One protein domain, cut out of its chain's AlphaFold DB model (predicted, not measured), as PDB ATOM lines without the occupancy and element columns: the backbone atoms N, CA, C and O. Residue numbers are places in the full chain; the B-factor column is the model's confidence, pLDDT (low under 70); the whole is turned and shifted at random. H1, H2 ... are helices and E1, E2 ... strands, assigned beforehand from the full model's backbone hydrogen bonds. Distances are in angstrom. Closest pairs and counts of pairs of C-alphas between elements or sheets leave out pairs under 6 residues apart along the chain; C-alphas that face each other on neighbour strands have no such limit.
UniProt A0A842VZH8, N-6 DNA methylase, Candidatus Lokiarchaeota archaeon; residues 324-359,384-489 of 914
ATOM      1  N   TRP A 324     130.126 123.510 178.026       89.44
ATOM      2  CA  TRP A 324     130.913 123.648 176.780       89.44
ATOM      3  C   TRP A 324     132.096 122.673 176.717       89.44
ATOM      4  O   TRP A 324     133.220 123.031 176.356       89.44
ATOM      5  N   LEU A 325     131.848 121.415 177.083       87.44
ATOM      6  CA  LEU A 325     132.812 120.322 176.959       87.44
ATOM      7  C   LEU A 325     132.627 119.608 175.614       87.44
ATOM      8  O   LEU A 325     131.503 119.360 175.197       87.44
ATOM      9  N   VAL A 326     133.710 119.240 174.926       89.06
ATOM     10  CA  VAL A 326     133.619 118.386 173.724       89.06
ATOM     11  C   VAL A 326     133.538 116.908 174.109       89.06
ATOM     12  O   VAL A 326     134.186 116.504 175.074       89.06
ATOM     13  N   ILE A 327     132.842 116.068 173.331       88.50
ATOM     14  CA  ILE A 327     132.706 114.621 173.618       88.50
ATOM     15  C   ILE A 327     134.078 113.953 173.825       88.50
ATOM     16  O   ILE A 327     134.269 113.172 174.752       88.50
ATOM     17  N   ASN A 328     135.088 114.294 173.021       83.44
ATOM     18  CA  ASN A 328     136.454 113.785 173.194       83.44
ATOM     19  C   ASN A 328     137.113 114.154 174.536       83.44
ATOM     20  O   ASN A 328     138.045 113.464 174.957       83.44
ATOM     21  N   GLY A 329     136.655 115.230 175.178       78.81
ATOM     22  CA  GLY A 329     137.117 115.717 176.477       78.81
ATOM     23  C   GLY A 329     136.532 114.962 177.671       78.81
ATOM     24  O   GLY A 329     137.105 115.027 178.753       78.81
ATOM     25  N   VAL A 330     135.452 114.199 177.475       82.06
ATOM     26  CA  VAL A 330     134.905 113.277 178.484       82.06
ATOM     27  C   VAL A 330     135.959 112.217 178.849       82.06
ATOM     28  O   VAL A 330     136.814 111.885 178.029       82.06
ATOM     29  N   ASN A 331     135.952 111.664 180.063       72.62
ATOM     30  CA  ASN A 331     136.909 110.613 180.441       72.62
ATOM     31  C   ASN A 331     136.368 109.209 180.123       72.62
ATOM     32  O   ASN A 331     136.987 108.456 179.371       72.62
ATOM     33  N   SER A 332     135.165 108.905 180.622       79.75
ATOM     34  CA  SER A 332     134.514 107.600 180.464       79.75
ATOM     35  C   SER A 332     134.273 107.246 178.994       79.75
ATOM     36  O   SER A 332     133.589 107.965 178.260       79.75
ATOM     37  N   LEU A 333     134.839 106.115 178.559       81.19
ATOM     38  CA  LEU A 333     134.627 105.584 177.213       81.19
ATOM     39  C   LEU A 333     133.163 105.182 177.001       81.19
ATOM     40  O   LEU A 333     132.601 105.505 175.958       81.19
ATOM     41  N   ASP A 334     132.542 104.543 177.992       84.25
ATOM     42  CA  ASP A 334     131.120 104.182 177.957       84.25
ATOM     43  C   ASP A 334     130.237 105.428 177.788       84.25
ATOM     44  O   ASP A 334     129.404 105.491 176.884       84.25
ATOM     45  N   TYR A 335     130.503 106.478 178.573       86.56
ATOM     46  CA  TYR A 335     129.758 107.732 178.475       86.56
ATOM     47  C   TYR A 335     129.941 108.391 177.098       86.56
ATOM     48  O   TYR A 335     128.966 108.784 176.463       86.56
ATOM     49  N   LYS A 336     131.169 108.416 176.554       88.44
ATOM     50  CA  LYS A 336     131.420 108.887 175.178       88.44
ATOM     51  C   LYS A 336     130.615 108.130 174.135       88.44
ATOM     52  O   LYS A 336     130.124 108.752 173.198       88.44
ATOM     53  N   LEU A 337     130.542 106.805 174.246       89.19
ATOM     54  CA  LEU A 337     129.804 105.979 173.295       89.19
ATOM     55  C   LEU A 337     128.308 106.290 173.371       89.19
ATOM     56  O   LEU A 337     127.705 106.540 172.334       89.19
ATOM     57  N   LYS A 338     127.745 106.410 174.577       92.44
ATOM     58  CA  LYS A 338     126.344 106.813 174.778       92.44
ATOM     59  C   LYS A 338     126.044 108.198 174.195       92.44
ATOM     60  O   LYS A 338     125.045 108.359 173.499       92.44
ATOM     61  N   LEU A 339     126.930 109.176 174.397       92.94
ATOM     62  CA  LEU A 339     126.796 110.518 173.814       92.94
ATOM     63  C   LEU A 339     126.882 110.509 172.281       92.94
ATOM     64  O   LEU A 339     126.149 111.242 171.620       92.94
ATOM     65  N   LYS A 340     127.747 109.668 171.699       91.44
ATOM     66  CA  LYS A 340     127.822 109.476 170.241       91.44
ATOM     67  C   LYS A 340     126.527 108.880 169.694       91.44
ATOM     68  O   LYS A 340     125.986 109.419 168.735       91.44
ATOM     69  N   THR A 341     125.998 107.845 170.344       92.00
ATOM     70  CA  THR A 341     124.704 107.244 169.992       92.00
ATOM     71  C   THR A 341     123.564 108.256 170.106       92.00
ATOM     72  O   THR A 341     122.686 108.298 169.248       92.00
ATOM     73  N   LEU A 342     123.581 109.119 171.128       93.25
ATOM     74  CA  LEU A 342     122.600 110.197 171.262       93.25
ATOM     75  C   LEU A 342     122.706 111.208 170.109       93.25
ATOM     76  O   LEU A 342     121.683 111.581 169.543       93.25
ATOM     77  N   ALA A 343     123.919 111.620 169.729       92.38
ATOM     78  CA  ALA A 343     124.140 112.523 168.595       92.38
ATOM     79  C   ALA A 343     123.602 111.945 167.274       92.38
ATOM     80  O   ALA A 343     123.068 112.682 166.445       92.38
ATOM     81  N   GLU A 344     123.743 110.630 167.094       88.75
ATOM     82  CA  GLU A 344     123.200 109.881 165.959       88.75
ATOM     83  C   GLU A 344     121.667 109.830 165.995       88.75
ATOM     84  O   GLU A 344     121.034 110.155 164.994       88.75
ATOM     85  N   LYS A 345     121.064 109.515 167.152       90.12
ATOM     86  CA  LYS A 345     119.601 109.511 167.354       90.12
ATOM     87  C   LYS A 345     118.974 110.888 167.100       90.12
ATOM     88  O   LYS A 345     117.864 110.970 166.593       90.12
ATOM     89  N   LEU A 346     119.673 111.960 167.475       91.25
ATOM     90  CA  LEU A 346     119.237 113.345 167.271       91.25
ATOM     91  C   LEU A 346     119.533 113.871 165.856       91.25
ATOM     92  O   LEU A 346     119.192 115.013 165.567       91.25
ATOM     93  N   GLU A 347     120.179 113.077 164.994       88.62
ATOM     94  CA  GLU A 347     120.502 113.416 163.596       88.62
ATOM     95  C   GLU A 347     121.428 114.642 163.419       88.62
ATOM     96  O   GLU A 347     121.527 115.213 162.335       88.62
ATOM     97  N   ILE A 348     122.179 115.038 164.453       87.12
ATOM     98  CA  ILE A 348     123.035 116.243 164.415       87.12
ATOM     99  C   ILE A 348     124.506 115.965 164.059       87.12
ATOM    100  O   ILE A 348     125.300 116.899 163.944       87.12
ATOM    101  N   GLY A 349     124.886 114.698 163.866       74.38
ATOM    102  CA  GLY A 349     126.249 114.269 163.532       74.38
ATOM    103  C   GLY A 349     126.453 113.910 162.056       74.38
ATOM    104  O   GLY A 349     125.687 113.130 161.498       74.38
ATOM    105  N   SER A 350     127.505 114.431 161.416       66.38
ATOM    106  CA  SER A 350     127.837 114.141 160.005       66.38
ATOM    107  C   SER A 350     128.779 112.947 159.802       66.38
ATOM    108  O   SER A 350     128.626 112.185 158.854       66.38
ATOM    109  N   ASN A 351     129.760 112.750 160.686       69.88
ATOM    110  CA  ASN A 351     130.649 111.581 160.698       69.88
ATOM    111  C   ASN A 351     131.265 111.378 162.094       69.88
ATOM    112  O   ASN A 351     131.226 112.277 162.937       69.88
ATOM    113  N   THR A 352     131.884 110.219 162.339       61.97
ATOM    114  CA  THR A 352     132.427 109.838 163.659       61.97
ATOM    115  C   THR A 352     133.460 110.826 164.216       61.97
ATOM    116  O   THR A 352     133.492 111.066 165.428       61.97
ATOM    117  N   GLN A 353     134.292 111.429 163.359       64.00
ATOM    118  CA  GLN A 353     135.291 112.417 163.774       64.00
ATOM    119  C   GLN A 353     134.642 113.752 164.163       64.00
ATOM    120  O   GLN A 353     135.023 114.333 165.178       64.00
ATOM    121  N   ASN A 354     133.650 114.211 163.397       78.50
ATOM    122  CA  ASN A 354     132.870 115.406 163.709       78.50
ATOM    123  C   ASN A 354     132.079 115.225 165.007       78.50
ATOM    124  O   ASN A 354     132.196 116.071 165.889       78.50
ATOM    125  N   ILE A 355     131.392 114.089 165.187       82.69
ATOM    126  CA  ILE A 355     130.659 113.787 166.427       82.69
ATOM    127  C   ILE A 355     131.609 113.836 167.627       82.69
ATOM    128  O   ILE A 355     131.322 114.473 168.630       82.69
ATOM    129  N   SER A 356     132.793 113.231 167.519       83.00
ATOM    130  CA  SER A 356     133.760 113.212 168.625       83.00
ATOM    131  C   SER A 356     134.231 114.615 169.061       83.00
ATOM    132  O   SER A 356     134.679 114.786 170.195       83.00
ATOM    133  N   ASN A 357     134.136 115.616 168.183       86.81
ATOM    134  CA  ASN A 357     134.495 117.007 168.469       86.81
ATOM    135  C   ASN A 357     133.287 117.904 168.791       86.81
ATOM    136  O   ASN A 357     133.487 119.095 169.008       86.81
ATOM    137  N   MET A 358     132.070 117.356 168.812       88.94
ATOM    138  CA  MET A 358     130.847 118.080 169.157       88.94
ATOM    139  C   MET A 358     130.859 118.512 170.622       88.94
ATOM    140  O   MET A 358     131.284 117.751 171.496       88.94
ATOM    141  N   GLU A 359     130.414 119.739 170.880       90.94
ATOM    142  CA  GLU A 359     130.182 120.253 172.226       90.94
ATOM    143  C   GLU A 359     128.918 119.635 172.849       90.94
ATOM    144  O   GLU A 359     127.923 119.410 172.160       90.94
ATOM    145  N   SER A 384     128.879 128.289 172.919       90.69
ATOM    146  CA  SER A 384     130.039 128.691 172.132       90.69
ATOM    147  C   SER A 384     129.624 129.081 170.706       90.69
ATOM    148  O   SER A 384     128.698 128.519 170.110       90.69
ATOM    149  N   ALA A 385     130.392 129.971 170.078       89.69
ATOM    150  CA  ALA A 385     130.229 130.311 168.664       89.69
ATOM    151  C   ALA A 385     130.481 129.123 167.705       89.69
ATOM    152  O   ALA A 385     130.331 129.250 166.482       89.69
ATOM    153  N   GLY A 386     130.860 127.951 168.233       88.19
ATOM    154  CA  GLY A 386     130.974 126.695 167.500       88.19
ATOM    155  C   GLY A 386     129.667 126.275 166.823       88.19
ATOM    156  O   GLY A 386     129.727 125.684 165.744       88.19
ATOM    157  N   ILE A 387     128.492 126.637 167.358       90.56
ATOM    158  CA  ILE A 387     127.209 126.374 166.680       90.56
ATOM    159  C   ILE A 387     127.137 127.115 165.338       90.56
ATOM    160  O   ILE A 387     126.749 126.522 164.335       90.56
ATOM    161  N   MET A 388     127.605 128.365 165.266       90.00
ATOM    162  CA  MET A 388     127.637 129.131 164.011       90.00
ATOM    163  C   MET A 388     128.752 128.690 163.060       90.00
ATOM    164  O   MET A 388     128.601 128.799 161.845       90.00
ATOM    165  N   THR A 389     129.901 128.266 163.596       86.94
ATOM    166  CA  THR A 389     131.163 128.222 162.831       86.94
ATOM    167  C   THR A 389     131.823 126.849 162.720       86.94
ATOM    168  O   THR A 389     132.626 126.633 161.812       86.94
ATOM    169  N   GLY A 390     131.510 125.922 163.622       85.81
ATOM    170  CA  GLY A 390     132.147 124.614 163.720       85.81
ATOM    171  C   GLY A 390     131.600 123.620 162.701       85.81
ATOM    172  O   GLY A 390     130.386 123.466 162.561       85.81
ATOM    173  N   SER A 391     132.477 122.899 162.001       83.00
ATOM    174  CA  SER A 391     132.062 121.857 161.048       83.00
ATOM    175  C   SER A 391     131.340 120.691 161.721       83.00
ATOM    176  O   SER A 391     130.559 120.017 161.071       83.00
ATOM    177  N   GLN A 392     131.573 120.473 163.017       86.31
ATOM    178  CA  GLN A 392     130.877 119.465 163.810       86.31
ATOM    179  C   GLN A 392     129.388 119.769 164.032       86.31
ATOM    180  O   GLN A 392     128.640 118.857 164.351       86.31
ATOM    181  N   ASN A 393     128.968 121.026 163.849       90.38
ATOM    182  CA  ASN A 393     127.588 121.487 164.033       90.38
ATOM    183  C   ASN A 393     126.873 121.736 162.687       90.38
ATOM    184  O   ASN A 393     125.902 122.485 162.634       90.38
ATOM    185  N   ASP A 394     127.365 121.163 161.584       87.94
ATOM    186  CA  ASP A 394     126.802 121.356 160.239       87.94
ATOM    187  C   ASP A 394     125.365 120.855 160.092       87.94
ATOM    188  O   ASP A 394     124.543 121.557 159.502       87.94
ATOM    189  N   ARG A 395     125.041 119.698 160.674       89.25
ATOM    190  CA  ARG A 395     123.665 119.181 160.697       89.25
ATOM    191  C   ARG A 395     122.801 119.873 161.745       89.25
ATOM    192  O   ARG A 395     121.654 120.191 161.462       89.25
ATOM    193  N   LEU A 396     123.353 120.216 162.912       92.00
ATOM    194  CA  LEU A 396     122.627 121.019 163.908       92.00
ATOM    195  C   LEU A 396     122.136 122.354 163.315       92.00
ATOM    196  O   LEU A 396     121.003 122.765 163.562       92.00
ATOM    197  N   ARG A 397     122.959 123.000 162.476       92.44
ATOM    198  CA  ARG A 397     122.620 124.245 161.762       92.44
ATOM    199  C   ARG A 397     121.516 124.103 160.714       92.44
ATOM    200  O   ARG A 397     121.102 125.112 160.150       92.44
ATOM    201  N   GLN A 398     120.992 122.905 160.462       91.12
ATOM    202  CA  GLN A 398     119.724 122.776 159.741       91.12
ATOM    203  C   GLN A 398     118.563 123.403 160.520       91.12
ATOM    204  O   GLN A 398     117.563 123.771 159.905       91.12
ATOM    205  N   PHE A 399     118.693 123.514 161.851       92.25
ATOM    206  CA  PHE A 399     117.669 124.033 162.757       92.25
ATOM    207  C   PHE A 399     116.303 123.363 162.514       92.25
ATOM    208  O   PHE A 399     115.283 124.025 162.332       92.25
ATOM    209  N   LYS A 400     116.288 122.030 162.390       89.38
ATOM    210  CA  LYS A 400     115.091 121.230 162.067       89.38
ATOM    211  C   LYS A 400     113.967 121.493 163.082       89.38
ATOM    212  O   LYS A 400     114.207 121.445 164.286       89.38
ATOM    213  N   GLY A 401     112.760 121.793 162.595       91.06
ATOM    214  CA  GLY A 401     111.614 122.135 163.445       91.06
ATOM    215  C   GLY A 401     111.738 123.453 164.214       91.06
ATOM    216  O   GLY A 401     111.083 123.590 165.251       91.06
ATOM    217  N   LEU A 402     112.584 124.385 163.753       95.38
ATOM    218  CA  LEU A 402     112.728 125.725 164.321       95.38
ATOM    219  C   LEU A 402     112.476 126.841 163.299       95.38
ATOM    220  O   LEU A 402     112.863 126.739 162.129       95.38
ATOM    221  N   LYS A 403     111.923 127.943 163.809       95.75
ATOM    222  CA  LYS A 403     111.686 129.219 163.125       95.75
ATOM    223  C   LYS A 403     112.182 130.399 163.971       95.75
ATOM    224  O   LYS A 403     112.566 130.218 165.128       95.75
ATOM    225  N   ASN A 404     112.165 131.604 163.401       95.94
ATOM    226  CA  ASN A 404     112.494 132.870 164.075       95.94
ATOM    227  C   ASN A 404     113.857 132.838 164.791       95.94
ATOM    228  O   ASN A 404     114.020 133.330 165.908       95.94
ATOM    229  N   ILE A 405     114.848 132.221 164.143       96.75
ATOM    230  CA  ILE A 405     116.191 132.051 164.699       96.75
ATOM    231  C   ILE A 405     116.893 133.408 164.725       96.75
ATOM    232  O   ILE A 405     116.973 134.081 163.700       96.75
ATOM    233  N   ARG A 406     117.460 133.783 165.870       96.69
ATOM    234  CA  ARG A 406     118.282 134.993 166.019       96.69
ATOM    235  C   ARG A 406     119.442 134.742 166.964       96.69
ATOM    236  O   ARG A 406     119.386 133.855 167.820       96.69
ATOM    237  N   ILE A 407     120.504 135.519 166.801       97.31
ATOM    238  CA  ILE A 407     121.732 135.339 167.573       97.31
ATOM    239  C   ILE A 407     122.166 136.664 168.180       97.31
ATOM    240  O   ILE A 407     122.228 137.678 167.489       97.31
ATOM    241  N   TRP A 408     122.548 136.632 169.452       96.81
ATOM    242  CA  TRP A 408     123.308 137.708 170.072       96.81
ATOM    243  C   TRP A 408     124.792 137.368 170.082       96.81
ATOM    244  O   TRP A 408     125.204 136.295 170.533       96.81
ATOM    245  N   LYS A 409     125.594 138.300 169.576       93.44
ATOM    246  CA  LYS A 409     127.051 138.332 169.709       93.44
ATOM    247  C   LYS A 409     127.453 139.441 170.659       93.44
ATOM    248  O   LYS A 409     126.667 140.338 170.932       93.44
ATOM    249  N   PHE A 410     128.698 139.398 171.101       91.38
ATOM    250  CA  PHE A 410     129.273 140.403 171.979       91.38
ATOM    251  C   PHE A 410     130.523 140.977 171.316       91.38
ATOM    252  O   PHE A 410     131.287 140.238 170.690       91.38
ATOM    253  N   ASP A 411     130.720 142.291 171.412       87.50
ATOM    254  CA  ASP A 411     131.931 142.961 170.909       87.50
ATOM    255  C   ASP A 411     133.198 142.564 171.694       87.50
ATOM    256  O   ASP A 411     134.316 142.650 171.178       87.50
ATOM    257  N   LYS A 412     133.003 142.045 172.909       86.88
ATOM    258  CA  LYS A 412     134.000 141.418 173.775       86.88
ATOM    259  C   LYS A 412     133.491 140.057 174.247       86.88
ATOM    260  O   LYS A 412     132.361 139.950 174.719       86.88
ATOM    261  N   ASP A 413     134.340 139.031 174.161       84.69
ATOM    262  CA  ASP A 413     134.030 137.700 174.698       84.69
ATOM    263  C   ASP A 413     133.729 137.799 176.205       84.69
ATOM    264  O   ASP A 413     134.538 138.321 176.975       84.69
ATOM    265  N   LEU A 414     132.565 137.291 176.622       85.12
ATOM    266  CA  LEU A 414     132.130 137.291 178.027       85.12
ATOM    267  C   LEU A 414     132.816 136.192 178.839       85.12
ATOM    268  O   LEU A 414     132.915 136.266 180.062       85.12
ATOM    269  N   PHE A 415     133.286 135.163 178.141       85.44
ATOM    270  CA  PHE A 415     133.983 134.012 178.693       85.44
ATOM    271  C   PHE A 415     135.348 133.876 178.011       85.44
ATOM    272  O   PHE A 415     135.639 134.513 177.005       85.44
ATOM    273  N   ASN A 416     136.214 132.988 178.501       79.50
ATOM    274  CA  ASN A 416     137.500 132.703 177.839       79.50
ATOM    275  C   ASN A 416     137.364 131.890 176.523       79.50
ATOM    276  O   ASN A 416     138.364 131.529 175.890       79.50
ATOM    277  N   ILE A 417     136.129 131.586 176.123       81.12
ATOM    278  CA  ILE A 417     135.741 130.929 174.878       81.12
ATOM    279  C   ILE A 417     134.780 131.873 174.157       81.12
ATOM    280  O   ILE A 417     133.872 132.413 174.780       81.12
ATOM    281  N   HIS A 418     134.965 132.028 172.842       86.19
ATOM    282  CA  HIS A 418     134.097 132.867 172.015       86.19
ATOM    283  C   HIS A 418     132.643 132.390 172.111       86.19
ATOM    284  O   HIS A 418     132.340 131.246 171.751       86.19
ATOM    285  N   ASN A 419     131.765 133.259 172.608       90.69
ATOM    286  CA  ASN A 419     130.409 132.919 173.032       90.69
ATOM    287  C   ASN A 419     129.338 133.726 172.294       90.69
ATOM    288  O   ASN A 419     129.586 134.825 171.804       90.69
ATOM    289  N   ILE A 420     128.135 133.162 172.251       94.62
ATOM    290  CA  ILE A 420     126.929 133.758 171.672       94.62
ATOM    291  C   ILE A 420     125.703 133.345 172.493       94.62
ATOM    292  O   ILE A 420     125.767 132.366 173.242       94.62
ATOM    293  N   CYS A 421     124.577 134.029 172.296       97.62
ATOM    294  CA  CYS A 421     123.268 133.511 172.697       97.62
ATOM    295  C   CYS A 421     122.445 133.168 171.451       97.62
ATOM    296  O   CYS A 421     122.381 133.969 170.520       97.62
ATOM    297  N   VAL A 422     121.834 131.983 171.415       97.88
ATOM    298  CA  VAL A 422     121.034 131.492 170.280       97.88
ATOM    299  C   VAL A 422     119.583 131.351 170.714       97.88
ATOM    300  O   VAL A 422     119.284 130.519 171.571       97.88
ATOM    301  N   TYR A 423     118.706 132.150 170.109       98.31
ATOM    302  CA  TYR A 423     117.256 132.085 170.283       98.31
ATOM    303  C   TYR A 423     116.607 131.414 169.072       98.31
ATOM    304  O   TYR A 423     117.014 131.664 167.935       98.31
ATOM    305  N   ALA A 424     115.573 130.611 169.311       97.69
ATOM    306  CA  ALA A 424     114.679 130.105 168.275       97.69
ATOM    307  C   ALA A 424     113.303 129.743 168.852       97.69
ATOM    308  O   ALA A 424     113.149 129.538 170.056       97.69
ATOM    309  N   GLU A 425     112.316 129.593 167.976       97.56
ATOM    310  CA  GLU A 425     110.971 129.116 168.304       97.56
ATOM    311  C   GLU A 425     110.702 127.770 167.643       97.56
ATOM    312  O   GLU A 425     111.152 127.524 166.522       97.56
ATOM    313  N   LYS A 426     109.918 126.908 168.296       95.94
ATOM    314  CA  LYS A 426     109.421 125.685 167.665       95.94
ATOM    315  C   LYS A 426     108.499 126.034 166.495       95.94
ATOM    316  O   LYS A 426     107.589 126.855 166.616       95.94
ATOM    317  N   GLY A 427     108.719 125.383 165.360       94.06
ATOM    318  CA  GLY A 427     107.883 125.516 164.172       94.06
ATOM    319  C   GLY A 427     108.689 125.413 162.886       94.06
ATOM    320  O   GLY A 427     109.913 125.398 162.909       94.06
ATOM    321  N   GLU A 428     108.000 125.344 161.755       89.94
ATOM    322  CA  GLU A 428     108.647 125.329 160.442       89.94
ATOM    323  C   GLU A 428     108.766 126.743 159.861       89.94
ATOM    324  O   GLU A 428     107.966 127.634 160.158       89.94
ATOM    325  N   GLN A 429     109.783 126.945 159.024       90.06
ATOM    326  CA  GLN A 429     110.044 128.194 158.311       90.06
ATOM    327  C   GLN A 429     110.627 127.888 156.933       90.06
ATOM    328  O   GLN A 429     111.458 126.990 156.790       90.06
ATOM    329  N   GLU A 430     110.220 128.663 155.926       88.38
ATOM    330  CA  GLU A 430     110.760 128.579 154.565       88.38
ATOM    331  C   GLU A 430     112.289 128.702 154.568       88.38
ATOM    332  O   GLU A 430     112.842 129.593 155.218       88.38
ATOM    333  N   ILE A 431     112.967 127.837 153.804       83.88
ATOM    334  CA  ILE A 431     114.437 127.735 153.749       83.88
ATOM    335  C   ILE A 431     115.101 129.099 153.492       83.88
ATOM    336  O   ILE A 431     116.076 129.442 154.162       83.88
ATOM    337  N   GLU A 432     114.543 129.897 152.576       82.44
ATOM    338  CA  GLU A 432     115.067 131.222 152.211       82.44
ATOM    339  C   GLU A 432     115.097 132.197 153.392       82.44
ATOM    340  O   GLU A 432     116.049 132.958 153.549       82.44
ATOM    341  N   LYS A 433     114.074 132.156 154.254       88.12
ATOM    342  CA  LYS A 433     114.002 132.999 155.454       88.12
ATOM    343  C   LYS A 433     114.785 132.382 156.609       88.12
ATOM    344  O   LYS A 433     115.419 133.098 157.372       88.12
ATOM    345  N   LYS A 434     114.758 131.053 156.732       89.19
ATOM    346  CA  LYS A 434     115.379 130.297 157.826       89.19
ATOM    347  C   LYS A 434     116.887 130.523 157.919       89.19
ATOM    348  O   LYS A 434     117.442 130.562 159.014       89.19
ATOM    349  N   TYR A 435     117.544 130.680 156.772       91.56
ATOM    350  CA  TYR A 435     118.990 130.876 156.692       91.56
ATOM    351  C   TYR A 435     119.428 132.336 156.574       91.56
ATOM    352  O   TYR A 435     120.626 132.585 156.468       91.56
ATOM    353  N   LYS A 436     118.497 133.291 156.658       94.88
ATOM    354  CA  LYS A 436     118.794 134.710 156.873       94.88
ATOM    355  C   LYS A 436     118.654 135.017 158.356       94.88
ATOM    356  O   LYS A 436     117.605 135.454 158.820       94.88
ATOM    357  N   ILE A 437     119.712 134.727 159.104       96.44
ATOM    358  CA  ILE A 437     119.694 134.784 160.566       96.44
ATOM    359  C   ILE A 437     120.100 136.192 161.010       96.44
ATOM    360  O   ILE A 437     121.258 136.565 160.796       96.44
ATOM    361  N   PRO A 438     119.206 136.979 161.636       96.62
ATOM    362  CA  PRO A 438     119.586 138.237 162.259       96.62
ATOM    363  C   PRO A 438     120.568 137.988 163.406       96.62
ATOM    364  O   PRO A 438     120.332 137.170 164.303       96.62
ATOM    365  N   VAL A 439     121.685 138.707 163.359       96.50
ATOM    366  CA  VAL A 439     122.728 138.682 164.375       96.50
ATOM    367  C   VAL A 439     122.908 140.082 164.925       96.50
ATOM    368  O   VAL A 439     123.358 140.989 164.229       96.50
ATOM    369  N   GLU A 440     122.591 140.231 166.199       95.06
ATOM    370  CA  GLU A 440     122.722 141.485 166.915       95.06
ATOM    371  C   GLU A 440     123.994 141.465 167.763       95.06
ATOM    372  O   GLU A 440     124.230 140.532 168.531       95.06
ATOM    373  N   THR A 441     124.837 142.481 167.621       94.12
ATOM    374  CA  THR A 441     126.036 142.628 168.448       94.12
ATOM    375  C   THR A 441     125.712 143.499 169.649       94.12
ATOM    376  O   THR A 441     125.478 144.692 169.490       94.12
ATOM    377  N   LYS A 442     125.734 142.920 170.848       91.75
ATOM    378  CA  LYS A 442     125.623 143.637 172.114       91.75
ATOM    379  C   LYS A 442     126.975 144.251 172.481       91.75
ATOM    380  O   LYS A 442     127.997 143.560 172.472       91.75
ATOM    381  N   LYS A 443     126.981 145.547 172.787       89.38
ATOM    382  CA  LYS A 443     128.158 146.277 173.271       89.38
ATOM    383  C   LYS A 443     128.316 146.076 174.770       89.38
ATOM    384  O   LYS A 443     127.399 146.400 175.524       89.38
ATOM    385  N   CYS A 444     129.471 145.571 175.183       87.00
ATOM    386  CA  CYS A 444     129.787 145.305 176.580       87.00
ATOM    387  C   CYS A 444     130.359 146.557 177.250       87.00
ATOM    388  O   CYS A 444     131.472 146.988 176.944       87.00
ATOM    389  N   LYS A 445     129.619 147.121 178.204       83.00
ATOM    390  CA  LYS A 445     130.132 148.134 179.131       83.00
ATOM    391  C   LYS A 445     130.525 147.435 180.428       83.00
ATOM    392  O   LYS A 445     129.749 146.625 180.909       83.00
ATOM    393  N   ASP A 446     131.716 147.706 180.963       76.56
ATOM    394  CA  ASP A 446     132.239 146.985 182.137       76.56
ATOM    395  C   ASP A 446     131.823 147.627 183.488       76.56
ATOM    396  O   ASP A 446     131.920 146.958 184.513       76.56
ATOM    397  N   ASP A 447     131.347 148.885 183.517       70.31
ATOM    398  CA  ASP A 447     130.970 149.593 184.761       70.31
ATOM    399  C   ASP A 447     129.824 150.630 184.567       70.31
ATOM    400  O   ASP A 447     130.044 151.693 183.966       70.31
ATOM    401  N   PRO A 448     128.586 150.345 185.028       65.38
ATOM    402  CA  PRO A 448     128.118 149.020 185.443       65.38
ATOM    403  C   PRO A 448     128.107 148.052 184.249       65.38
ATOM    404  O   PRO A 448     128.090 148.487 183.092       65.38
ATOM    405  N   ILE A 449     128.106 146.743 184.529       72.69
ATOM    406  CA  ILE A 449     128.017 145.715 183.485       72.69
ATOM    407  C   ILE A 449     126.663 145.832 182.772       72.69
ATOM    408  O   ILE A 449     125.633 145.435 183.312       72.69
ATOM    409  N   GLU A 450     126.676 146.371 181.555       77.94
ATOM    410  CA  GLU A 450     125.496 146.608 180.716       77.94
ATOM    411  C   GLU A 450     125.750 146.059 179.301       77.94
ATOM    412  O   GLU A 450     126.866 146.130 178.774       77.94
ATOM    413  N   TYR A 451     124.692 145.537 178.674       85.12
ATOM    414  CA  TYR A 451     124.706 145.035 177.299       85.12
ATOM    415  C   TYR A 451     123.787 145.901 176.445       85.12
ATOM    416  O   TYR A 451     122.570 145.744 176.480       85.12
ATOM    417  N   LEU A 452     124.377 146.838 175.708       82.69
ATOM    418  CA  LEU A 452     123.633 147.787 174.881       82.69
ATOM    419  C   LEU A 452     123.495 147.267 173.453       82.69
ATOM    420  O   LEU A 452     124.405 146.615 172.937       82.69
ATOM    421  N   ASP A 453     122.394 147.608 172.793       84.69
ATOM    422  CA  ASP A 453     122.183 147.246 171.395       84.69
ATOM    423  C   ASP A 453     123.243 147.922 170.512       84.69
ATOM    424  O   ASP A 453     123.551 149.115 170.631       84.69
ATOM    425  N   GLY A 454     123.870 147.125 169.653       82.94
ATOM    426  CA  GLY A 454     124.900 147.568 168.723       82.94
ATOM    427  C   GLY A 454     124.459 147.380 167.280       82.94
ATOM    428  O   GLY A 454     123.375 147.788 166.878       82.94
ATOM    429  N   THR A 455     125.339 146.813 166.460       87.25
ATOM    430  CA  THR A 455     125.050 146.579 165.042       87.25
ATOM    431  C   THR A 455     124.203 145.327 164.864       87.25
ATOM    432  O   THR A 455     124.491 144.291 165.467       87.25
ATOM    433  N   SER A 456     123.207 145.410 163.986       91.81
ATOM    434  CA  SER A 456     122.449 144.258 163.502       91.81
ATOM    435  C   SER A 456     122.863 143.953 162.065       91.81
ATOM    436  O   SER A 456     122.912 144.852 161.225       91.81
ATOM    437  N   GLU A 457     123.201 142.696 161.793       95.31
ATOM    438  CA  GLU A 457     123.623 142.205 160.480       95.31
ATOM    439  C   GLU A 457     122.908 140.883 160.172       95.31
ATOM    440  O   GLU A 457     122.618 140.094 161.076       95.31
ATOM    441  N   ILE A 458     122.658 140.594 158.894       96.75
ATOM    442  CA  ILE A 458     122.141 139.287 158.470       96.75
ATOM    443  C   ILE A 458     123.308 138.337 158.233       96.75
ATOM    444  O   ILE A 458     124.269 138.665 157.538       96.75
ATOM    445  N   TYR A 459     123.219 137.138 158.804       95.44
ATOM    446  CA  TYR A 459     124.159 136.057 158.556       95.44
ATOM    447  C   TYR A 459     123.511 134.970 157.713       95.44
ATOM    448  O   TYR A 459     122.382 134.558 157.971       95.44
ATOM    449  N   VAL A 460     124.282 134.463 156.756       94.25
ATOM    450  CA  VAL A 460     123.892 133.396 155.834       94.25
ATOM    451  C   VAL A 460     124.924 132.264 155.859       94.25
ATOM    452  O   VAL A 460     126.108 132.501 156.136       94.25
ATOM    453  N   PRO A 461     124.521 131.012 155.604       92.06
ATOM    454  CA  PRO A 461     125.456 129.905 155.486       92.06
ATOM    455  C   PRO A 461     126.323 130.061 154.236       92.06
ATOM    456  O   PRO A 461     125.843 130.392 153.154       92.06
ATOM    457  N   ILE A 462     127.619 129.772 154.367       88.69
ATOM    458  CA  ILE A 462     128.549 129.824 153.232       88.69
ATOM    459  C   ILE A 462     128.197 128.799 152.134       88.69
ATOM    460  O   ILE A 462     128.466 129.042 150.964       88.69
ATOM    461  N   TYR A 463     127.576 127.673 152.495       85.94
ATOM    462  CA  TYR A 463     126.982 126.716 151.558       85.94
ATOM    463  C   TYR A 463     125.807 125.986 152.215       85.94
ATOM    464  O   TYR A 463     125.759 125.847 153.442       85.94
ATOM    465  N   VAL A 464     124.908 125.471 151.381       87.00
ATOM    466  CA  VAL A 464     123.827 124.552 151.748       87.00
ATOM    467  C   VAL A 464     123.915 123.387 150.771       87.00
ATOM    468  O   VAL A 464     123.507 123.514 149.620       87.00
ATOM    469  N   ASN A 465     124.511 122.276 151.202       79.19
ATOM    470  CA  ASN A 465     124.782 121.139 150.321       79.19
ATOM    471  C   ASN A 465     123.900 119.959 150.701       79.19
ATOM    472  O   ASN A 465     123.774 119.651 151.879       79.19
ATOM    473  N   ASN A 466     123.341 119.261 149.718       66.94
ATOM    474  CA  ASN A 466     122.700 117.974 149.956       66.94
ATOM    475  C   ASN A 466     123.754 116.874 149.782       66.94
ATOM    476  O   ASN A 466     124.453 116.870 148.769       66.94
ATOM    477  N   ASP A 467     123.906 115.968 150.749       55.41
ATOM    478  CA  ASP A 467     125.033 115.021 150.738       55.41
ATOM    479  C   ASP A 467     124.926 113.979 149.604       55.41
ATOM    480  O   ASP A 467     125.892 113.271 149.324       55.41
ATOM    481  N   GLY A 468     123.772 113.889 148.919       44.59
ATOM    482  CA  GLY A 468     123.527 113.107 147.690       44.59
ATOM    483  C   GLY A 468     123.708 111.586 147.819       44.59
ATOM    484  O   GLY A 468     123.286 110.823 146.956       44.59
ATOM    485  N   LYS A 469     124.326 111.131 148.907       43.25
ATOM    486  CA  LYS A 469     124.514 109.747 149.302       43.25
ATOM    487  C   LYS A 469     123.431 109.410 150.313       43.25
ATOM    488  O   LYS A 469     123.246 110.142 151.283       43.25
ATOM    489  N   ASN A 470     122.773 108.267 150.123       38.41
ATOM    490  CA  ASN A 470     122.006 107.600 151.173       38.41
ATOM    491  C   ASN A 470     122.971 107.212 152.307       38.41
ATOM    492  O   ASN A 470     123.429 106.074 152.399       38.41
ATOM    493  N   ASN A 471     123.340 108.176 153.150       44.25
ATOM    494  CA  ASN A 471     123.950 107.892 154.436       44.25
ATOM    495  C   ASN A 471     122.911 107.155 155.295       44.25
ATOM    496  O   ASN A 471     121.704 107.283 155.082       44.25
ATOM    497  N   LYS A 472     123.369 106.424 156.316       43.41
ATOM    498  CA  LYS A 472     122.527 105.703 157.299       43.41
ATOM    499  C   LYS A 472     121.428 106.553 157.976       43.41
ATOM    500  O   LYS A 472     120.628 106.000 158.718       43.41
ATOM    501  N   PHE A 473     121.421 107.867 157.743       44.78
ATOM    502  CA  PHE A 473     120.654 108.893 158.442       44.78
ATOM    503  C   PHE A 473     119.765 109.748 157.511       44.78
ATOM    504  O   PHE A 473     119.396 110.843 157.912       44.78
ATOM    505  N   GLY A 474     119.458 109.300 156.284       43.19
ATOM    506  CA  GLY A 474     118.547 110.003 155.360       43.19
ATOM    507  C   GLY A 474     119.187 111.106 154.497       43.19
ATOM    508  O   GLY A 474     120.383 111.383 154.600       43.19
ATOM    509  N   SER A 475     118.387 111.696 153.597       49.56
ATOM    510  CA  SER A 475     118.777 112.789 152.691       49.56
ATOM    511  C   SER A 475     118.766 114.136 153.420       49.56
ATOM    512  O   SER A 475     117.775 114.864 153.369       49.56
ATOM    513  N   ASP A 476     119.857 114.456 154.105       63.06
ATOM    514  CA  ASP A 476     119.941 115.647 154.947       63.06
ATOM    515  C   ASP A 476     120.954 116.676 154.429       63.06
ATOM    516  O   ASP A 476     122.039 116.352 153.942       63.06
ATOM    517  N   LEU A 477     120.588 117.953 154.571       78.19
ATOM    518  CA  LEU A 477     121.396 119.099 154.161       78.19
ATOM    519  C   LEU A 477     122.566 119.342 155.131       78.19
ATOM    520  O   LEU A 477     122.396 119.399 156.347       78.19
ATOM    521  N   HIS A 478     123.759 119.592 154.609       84.12
ATOM    522  CA  HIS A 478     124.901 120.093 155.366       84.12
ATOM    523  C   HIS A 478     124.949 121.612 155.274       84.12
ATOM    524  O   HIS A 478     125.127 122.178 154.190       84.12
ATOM    525  N   ILE A 479     124.822 122.271 156.426       88.25
ATOM    526  CA  ILE A 479     124.816 123.727 156.506       88.25
ATOM    527  C   ILE A 479     126.205 124.222 156.902       88.25
ATOM    528  O   ILE A 479     126.732 123.952 157.994       88.25
ATOM    529  N   GLY A 480     126.815 124.969 155.983       86.75
ATOM    530  CA  GLY A 480     128.106 125.603 156.183       86.75
ATOM    531  C   GLY A 480     128.098 126.601 157.342       86.75
ATOM    532  O   GLY A 480     127.075 126.902 157.956       86.75
ATOM    533  N   ARG A 481     129.279 127.130 157.657       89.50
ATOM    534  CA  ARG A 481     129.428 128.205 158.641       89.50
ATOM    535  C   ARG A 481     128.563 129.412 158.269       89.50
ATOM    536  O   ARG A 481     128.540 129.813 157.109       89.50
ATOM    537  N   LEU A 482     127.956 130.027 159.278       91.56
ATOM    538  CA  LEU A 482     127.263 131.304 159.150       91.56
ATOM    539  C   LEU A 482     128.278 132.454 159.080       91.56
ATOM    540  O   LEU A 482     129.143 132.591 159.956       91.56
ATOM    541  N   ILE A 483     128.161 133.284 158.047       91.12
ATOM    542  CA  ILE A 483     128.968 134.490 157.822       91.12
ATOM    543  C   ILE A 483     128.055 135.680 157.505       91.12
ATOM    544  O   ILE A 483     126.944 135.451 157.036       91.12
ATOM    545  N   PRO A 484     128.507 136.924 157.730       92.50
ATOM    546  CA  PRO A 484     127.741 138.094 157.315       92.50
ATOM    547  C   PRO A 484     127.414 138.053 155.814       92.50
ATOM    548  O   PRO A 484     128.289 137.696 155.013       92.50
ATOM    549  N   GLU A 485     126.179 138.393 155.444       93.75
ATOM    550  CA  GLU A 485     125.669 138.353 154.065       93.75
ATOM    551  C   GLU A 485     126.526 139.216 153.132       93.75
ATOM    552  O   GLU A 485     126.912 138.768 152.055       93.75
ATOM    553  N   GLU A 486     126.981 140.384 153.590       92.62
ATOM    554  CA  GLU A 486     127.860 141.274 152.823       92.62
ATOM    555  C   GLU A 486     129.268 140.705 152.587       92.62
ATOM    556  O   GLU A 486     130.018 141.182 151.734       92.62
ATOM    557  N   LYS A 487     129.654 139.673 153.349       88.75
ATOM    558  CA  LYS A 487     130.935 138.970 153.209       88.75
ATOM    559  C   LYS A 487     130.792 137.632 152.479       88.75
ATOM    560  O   LYS A 487     131.825 136.958 152.323       88.75
ATOM    561  N   HIS A 488     129.583 137.246 152.068       90.12
ATOM    562  CA  HIS A 488     129.311 135.991 151.366       90.12
ATOM    563  C   HIS A 488     129.976 135.944 149.985       90.12
ATOM    564  O   HIS A 488     130.314 136.965 149.389       90.12
ATOM    565  N   PHE A 489     130.267 134.730 149.530       87.38
ATOM    566  CA  PHE A 489     130.747 134.452 148.184       87.38
ATOM    567  C   PHE A 489     130.313 133.043 147.786       87.38
ATOM    568  O   PHE A 489     130.183 132.164 148.642       87.38
TER     569      PHE A 489
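What this domain is: This is residues 324 to 359 and 384 to 489 of the 914 residues of the protein "N-6 DNA methylase" of Candidatus Lokiarchaeota archaeon (UniProt A0A842VZH8). A strongly twisted, curled sheet of five strands stretches its long hairpin E3 and E4 out to one side; beyond the other end of E4 the chain goes on into a short two-stranded hairpin, E5 and E6, and comes back to the sheet as E7. The small helices H3 and H4 pack on opposite faces of the sheet, while H1 and H2 lie away from both sheets. The 142 printed residues hold four named helices and seven named strands, in the order H1 H2 H3 E1 E2 H4 E3 E4 E5 E6 E7, a mixed class; the larger sheet, E2 E1 E3 E4 E7, is mixed and the smaller is antiparallel. The whole is compact, with a radius of gyration of the C-alphas of 16.6 A and spans of 49 by 39 by 29 A.

How they stand to each other: H1, residues 333 to 345, and H2, residues 352 to 356, only just touch, with 3 pairs of C-alphas within 8 A, the closest those of Lys 340 and Ile 355, 6.4 A apart; H1 touches with residues 340 to 343 alone. H3, residues 386 to 389, is on the larger sheet at a height over the sheet of 5.3 A. E1, residues 402 to 410, and E2, residues 419 to 426, form an antiparallel hairpin, with N 408 and O 421 2.9 A apart. H4, residues 431 to 434, is on the opposite face from H3. E3, residues 437 to 446, is parallel to E1 at 30 degrees, with N 409 and O 440 2.8 A apart. E3 and E4, residues 449 to 461, form an antiparallel hairpin, with N 439 and O 457 2.8 A apart. E4 bends by 65 degrees at residue 455 and runs on into E5, residues 464 to 466. E5 and E6, residues 477 to 479, form an antiparallel hairpin, with N 478 and O 465 2.7 A apart. E6 runs on into E7, residues 482 to 484, antiparallel to E4, with N 460 and O 483 2.9 A apart. Every O i to N i+4 pair in H1 and H2 is within hydrogen-bond range; H3 and H4 are too short for one.

Where its parts are: H1 begins at C-alpha 333 (134.627, 105.584, 177.213) and is 18.4 A long. E1 measures 23.4 A, E2 22.8 A, E3 27.8 A and E4 32.3 A. E7 ends at C-alpha 484 (127.741, 138.094, 157.315).

The domain as a whole: The C-alphas farthest apart, of Asp 447 and Asn 470, are 54.5 A apart. Residues 360 to 383 are not printed, and C-alphas 359 and 384 are 8.4 A apart across the cut. Of the links printed whole, H3 to E1 is long. The mean pLDDT of the printed part is 84.8; residues 350 to 353, 448 and 466 to 476 are under 70.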